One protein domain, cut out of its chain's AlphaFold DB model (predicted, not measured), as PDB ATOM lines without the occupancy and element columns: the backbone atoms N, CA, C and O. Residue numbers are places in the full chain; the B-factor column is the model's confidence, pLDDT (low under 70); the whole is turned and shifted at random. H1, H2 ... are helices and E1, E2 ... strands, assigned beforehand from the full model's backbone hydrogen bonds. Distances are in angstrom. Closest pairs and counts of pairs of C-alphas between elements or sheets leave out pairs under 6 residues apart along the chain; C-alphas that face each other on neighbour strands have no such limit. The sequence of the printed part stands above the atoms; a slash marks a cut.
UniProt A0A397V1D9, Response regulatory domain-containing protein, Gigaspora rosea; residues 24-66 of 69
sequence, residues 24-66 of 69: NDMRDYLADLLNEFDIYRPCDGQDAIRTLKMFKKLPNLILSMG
ATOM      1  N   ASN A  24     193.796 238.399 166.950       92.19
ATOM      2  CA  ASN A  24     193.254 237.491 165.937       92.19
ATOM      3  C   ASN A  24     193.998 236.150 165.868       92.19
ATOM      4  O   ASN A  24     193.343 235.113 165.807       92.19
ATOM      5  N   ASP A  25     195.332 236.165 165.929       94.38
ATOM      6  CA  ASP A  25     196.148 234.955 165.804       94.38
ATOM      7  C   ASP A  25     195.908 234.008 166.989       94.38
ATOM      8  O   ASP A  25     195.772 232.799 166.807       94.38
ATOM      9  N   MET A  26     195.792 234.556 168.207       92.31
ATOM     10  CA  MET A  26     195.464 233.767 169.401       92.31
ATOM     11  C   MET A  26     194.051 233.192 169.329       92.31
ATOM     12  O   MET A  26     193.835 232.023 169.653       92.31
ATOM     13  N   ARG A  27     193.087 233.995 168.872       94.00
ATOM     14  CA  ARG A  27     191.695 233.560 168.736       94.00
ATOM     15  C   ARG A  27     191.540 232.438 167.710       94.00
ATOM     16  O   ARG A  27     190.785 231.500 167.959       94.00
ATOM     17  N   ASP A  28     192.261 232.516 166.596       95.19
ATOM     18  CA  ASP A  28     192.242 231.488 165.553       95.19
ATOM     19  C   ASP A  28     192.992 230.225 165.994       95.19
ATOM     20  O   ASP A  28     192.448 229.130 165.867       95.19
ATOM     21  N   TYR A  29     194.152 230.363 166.645       95.69
ATOM     22  CA  TYR A  29     194.864 229.229 167.243       95.69
ATOM     23  C   TYR A  29     193.991 228.447 168.238       95.69
ATOM     24  O   TYR A  29     193.932 227.218 168.189       95.69
ATOM     25  N   LEU A  30     193.286 229.144 169.136       95.38
ATOM     26  CA  LEU A  30     192.402 228.495 170.107       95.38
ATOM     27  C   LEU A  30     191.183 227.847 169.444       95.38
ATOM     28  O   LEU A  30     190.732 226.798 169.902       95.38
ATOM     29  N   ALA A  31     190.650 228.447 168.381       95.50
ATOM     30  CA  ALA A  31     189.543 227.869 167.630       95.50
ATOM     31  C   ALA A  31     189.945 226.575 166.916       95.50
ATOM     32  O   ALA A  31     189.197 225.599 166.961       95.50
ATOM     33  N   ASP A  32     191.141 226.549 166.326       96.75
ATOM     34  CA  ASP A  32     191.699 225.355 165.696       96.75
ATOM     35  C   ASP A  32     191.998 224.264 166.731       96.75
ATOM     36  O   ASP A  32     191.706 223.091 166.489       96.75
ATOM     37  N   LEU A  33     192.523 224.638 167.904       96.12
ATOM     38  CA  LEU A  33     192.796 223.712 169.008       96.12
ATOM     39  C   LEU A  33     191.516 223.081 169.578       96.12
ATOM     40  O   LEU A  33     191.528 221.922 169.981       96.12
ATOM     41  N   LEU A  34     190.417 223.837 169.614       94.44
ATOM     42  CA  LEU A  34     189.135 223.443 170.206       94.44
ATOM     43  C   LEU A  34     188.072 223.090 169.146       94.44
ATOM     44  O   LEU A  34     186.874 223.160 169.416       94.44
ATOM     45  N   ASN A  35     188.493 222.695 167.941       93.69
ATOM     46  CA  ASN A  35     187.611 222.506 166.779       93.69
ATOM     47  C   ASN A  35     186.524 221.416 166.933       93.69
ATOM     48  O   ASN A  35     185.583 221.351 166.136       93.69
ATOM     49  N   GLU A  36     186.623 220.566 167.957       93.31
ATOM     50  CA  GLU A  36     185.612 219.554 168.270       93.31
ATOM     51  C   GLU A  36     184.309 220.172 168.814       93.31
ATOM     52  O   GLU A  36     183.222 219.608 168.637       93.31
ATOM     53  N   PHE A  37     184.397 221.372 169.396       93.56
ATOM     54  CA  PHE A  37     183.290 222.109 170.001       93.56
ATOM     55  C   PHE A  37     182.608 223.080 169.023       93.56
ATOM     56  O   PHE A  37     183.065 223.316 167.907       93.56
ATOM     57  N   ASP A  38     181.482 223.660 169.446       93.81
ATOM     58  CA  ASP A  38     180.840 224.771 168.731       93.81
ATOM     59  C   ASP A  38     181.469 226.094 169.202       93.81
ATOM     60  O   ASP A  38     181.157 226.595 170.289       93.81
ATOM     61  N   ILE A  39     182.427 226.598 168.417       95.00
ATOM     62  CA  ILE A  39     183.277 227.737 168.778       95.00
ATOM     63  C   ILE A  39     182.702 229.057 168.253       95.00
ATOM     64  O   ILE A  39     182.531 229.254 167.050       95.00
ATOM     65  N   TYR A  40     182.521 230.014 169.162       95.69
ATOM     66  CA  TYR A  40     182.179 231.402 168.858       95.69
ATOM     67  C   TYR A  40     183.354 232.304 169.226       95.69
ATOM     68  O   TYR A  40     183.942 232.146 170.293       95.69
ATOM     69  N   ARG A  41     183.694 233.255 168.350       95.19
ATOM     70  CA  ARG A  41     184.966 233.998 168.406       95.19
ATOM     71  C   ARG A  41     184.794 235.528 168.452       95.19
ATOM     72  O   ARG A  41     185.224 236.183 167.502       95.19
ATOM     73  N   PRO A  42     184.157 236.115 169.483       94.56
ATOM     74  CA  PRO A  42     184.117 237.567 169.608       94.56
ATOM     75  C   PRO A  42     185.509 238.193 169.707       94.56
ATOM     76  O   PRO A  42     186.393 237.654 170.369       94.56
ATOM     77  N   CYS A  43     185.696 239.355 169.083       90.75
ATOM     78  CA  CYS A  43     186.967 240.085 169.149       90.75
ATOM     79  C   CYS A  43     187.063 241.056 170.335       90.75
ATOM     80  O   CYS A  43     188.154 241.508 170.664       90.75
ATOM     81  N   ASP A  44     185.942 241.388 170.981       90.56
ATOM     82  CA  ASP A  44     185.908 242.267 172.149       90.56
ATOM     83  C   ASP A  44     184.730 241.943 173.087       90.56
ATOM     84  O   ASP A  44     183.883 241.083 172.815       90.56
ATOM     85  N   GLY A  45     184.671 242.643 174.222       90.69
ATOM     86  CA  GLY A  45     183.616 242.445 175.213       90.69
ATOM     87  C   GLY A  45     182.224 242.856 174.737       90.69
ATOM     88  O   GLY A  45     181.239 242.225 175.123       90.69
ATOM     89  N   GLN A  46     182.101 243.883 173.893       93.31
ATOM     90  CA  GLN A  46     180.795 244.291 173.371       93.31
ATOM     91  C   GLN A  46     180.241 243.238 172.418       93.31
ATOM     92  O   GLN A  46     179.059 242.892 172.500       93.31
ATOM     93  N   ASP A  47     181.090 242.714 171.545       93.31
ATOM     94  CA  ASP A  47     180.760 241.637 170.628       93.31
ATOM     95  C   ASP A  47     180.431 240.345 171.388       93.31
ATOM     96  O   ASP A  47     179.442 239.670 171.087       93.31
ATOM     97  N   ALA A  48     181.152 240.064 172.477       94.50
ATOM     98  CA  ALA A  48     180.835 238.956 173.371       94.50
ATOM     99  C   ALA A  48     179.438 239.101 173.990       94.50
ATOM    100  O   ALA A  48     178.637 238.168 173.937       94.50
ATOM    101  N   ILE A  49     179.091 240.280 174.517       94.62
ATOM    102  CA  ILE A  49     177.759 240.535 175.083       94.62
ATOM    103  C   ILE A  49     176.661 240.430 174.017       94.62
ATOM    104  O   ILE A  49     175.588 239.891 174.299       94.62
ATOM    105  N   ARG A  50     176.897 240.923 172.794       95.69
ATOM    106  CA  ARG A  50     175.945 240.780 171.677       95.69
ATOM    107  C   ARG A  50     175.729 239.309 171.332       95.69
ATOM    108  O   ARG A  50     174.582 238.874 171.265       95.69
ATOM    109  N   THR A  51     176.811 238.547 171.217       94.81
ATOM    110  CA  THR A  51     176.784 237.106 170.943       94.81
ATOM    111  C   THR A  51     176.023 236.347 172.031       94.81
ATOM    112  O   THR A  51     175.113 235.573 171.734       94.81
ATOM    113  N   LEU A  52     176.302 236.634 173.306       94.75
ATOM    114  CA  LEU A  52     175.621 236.012 174.444       94.75
ATOM    115  C   LEU A  52     174.111 236.282 174.447       94.75
ATOM    116  O   LEU A  52     173.331 235.382 174.750       94.75
ATOM    117  N   LYS A  53     173.685 237.493 174.067       95.44
ATOM    118  CA  LYS A  53     172.259 237.854 173.973       95.44
ATOM    119  C   LYS A  53     171.508 237.102 172.871       95.44
ATOM    120  O   LYS A  53     170.287 237.000 172.950       95.44
ATOM    121  N   MET A  54     172.201 236.586 171.855       92.38
ATOM    122  CA  MET A  54     171.583 235.808 170.774       92.38
ATOM    123  C   MET A  54     171.318 234.353 171.174       92.38
ATOM    124  O   MET A  54     170.537 233.656 170.521       92.38
ATOM    125  N   PHE A  55     171.956 233.865 172.237       90.25
ATOM    126  CA  PHE A  55     171.835 232.476 172.633       90.25
ATOM    127  C   PHE A  55     170.604 232.211 173.498       90.25
ATOM    128  O   PHE A  55     170.402 232.823 174.541       90.25
ATOM    129  N   LYS A  56     169.829 231.184 173.121       88.25
ATOM    130  CA  LYS A  56     168.773 230.616 173.982       88.25
ATOM    131  C   LYS A  56     169.339 229.933 175.235       88.25
ATOM    132  O   LYS A  56     168.660 229.859 176.252       88.25
ATOM    133  N   LYS A  57     170.568 229.409 175.146       89.44
ATOM    134  CA  LYS A  57     171.318 228.766 176.235       89.44
ATOM    135  C   LYS A  57     172.757 229.266 176.204       89.44
ATOM    136  O   LYS A  57     173.380 229.216 175.146       89.44
ATOM    137  N   LEU A  58     173.255 229.721 177.351       92.94
ATOM    138  CA  LEU A  58     174.615 230.239 177.500       92.94
ATOM    139  C   LEU A  58     175.677 229.195 177.108       92.94
ATOM    140  O   LEU A  58     175.408 227.991 177.204       92.94
ATOM    141  N   PRO A  59     176.868 229.643 176.667       93.88
ATOM    142  CA  PRO A  59     177.979 228.750 176.384       93.88
ATOM    143  C   PRO A  59     178.393 227.979 177.639       93.88
ATOM    144  O   PRO A  59     178.204 228.430 178.769       93.88
ATOM    145  N   ASN A  60     178.961 226.801 177.424       94.31
ATOM    146  CA  ASN A  60     179.451 225.928 178.483       94.31
ATOM    147  C   ASN A  60     180.784 226.415 179.059       94.31
ATOM    148  O   ASN A  60     181.082 226.137 180.218       94.31
ATOM    149  N   LEU A  61     181.559 227.144 178.258       94.12
ATOM    150  CA  LEU A  61     182.834 227.732 178.641       94.12
ATOM    151  C   LEU A  61     182.998 229.096 177.964       94.12
ATOM    152  O   LEU A  61     182.672 229.257 176.787       94.12
ATOM    153  N   ILE A  62     183.525 230.065 178.710       94.12
ATOM    154  CA  ILE A  62     183.970 231.353 178.179       94.12
ATOM    155  C   ILE A  62     185.459 231.479 178.491       94.12
ATOM    156  O   ILE A  62     185.850 231.430 179.657       94.12
ATOM    157  N   LEU A  63     186.271 231.639 177.452       93.12
ATOM    158  CA  LEU A  63     187.685 231.974 177.552       93.12
ATOM    159  C   LEU A  63     187.829 233.456 177.231       93.12
ATOM    160  O   LEU A  63     187.461 233.890 176.146       93.12
ATOM    161  N   SER A  64     188.324 234.226 178.194       89.38
ATOM    162  CA  SER A  64     188.548 235.661 178.051       89.38
ATOM    163  C   SER A  64     190.018 235.937 178.300       89.38
ATOM    164  O   SER A  64     190.479 235.807 179.435       89.38
ATOM    165  N   MET A  65     190.738 236.318 177.252       74.50
ATOM    166  CA  MET A  65     192.165 236.618 177.299       74.50
ATOM    167  C   MET A  65     192.391 238.029 176.742       74.50
ATOM    168  O   MET A  65     191.719 238.449 175.808       74.50
ATOM    169  N   GLY A  66     193.285 238.792 177.377       68.69
ATOM    170  CA  GLY A  66     193.468 240.222 177.096       68.69
ATOM    171  C   GLY A  66     192.566 241.136 177.938       68.69
ATOM    172  O   GLY A  66     191.576 240.714 178.541       68.69
TER     173      GLY A  66
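What this domain is: This is residues 24 to 66 of the 69 residues of the protein "Response regulatory domain-containing protein" of Gigaspora rosea (UniProt A0A397V1D9). Two short helices, H1 and H2, stand at opposite ends of a flat, open frame; strand E1 runs between them, and strand E2 crosses back over one side of the gap. The 43 printed residues hold H1, E1, H2 and E2 in that order, a mixed class with no strand pairing. The whole is compact, with a radius of gyration of the C-alphas of 10.5 A and spans of 26 by 22 by 12 A.

Where its parts are: Find C-alpha 24 at (193.254, 237.491, 165.937); from there H1, residues 24 to 33, runs 14.1 A. E1 is residues 38 to 40, 6.8 A. H2, residues 45 to 54, runs 14.4 A. E2, residues 61 to 65, runs 13.0 A to C-alpha 65 at (192.165, 236.618, 177.299).

How they stand to each other: Look at Ala 31 and Ile 39, the closest C-alphas of H1 and E1, 6.4 A apart. E1 and H2 are only just apart, at 8.1 A. H1 and H2 are apart, and E2 is apart from H1, E1 and H2. E1 and E2 pair with no named strand. In H1 and H2 every O i to N i+4 pair is within hydrogen-bond range.

The domain as a whole: The printed part has no cut and no long link. Residues 32 to 37 and 53 to 58 stand free. Only residue 66 has pLDDT under 70.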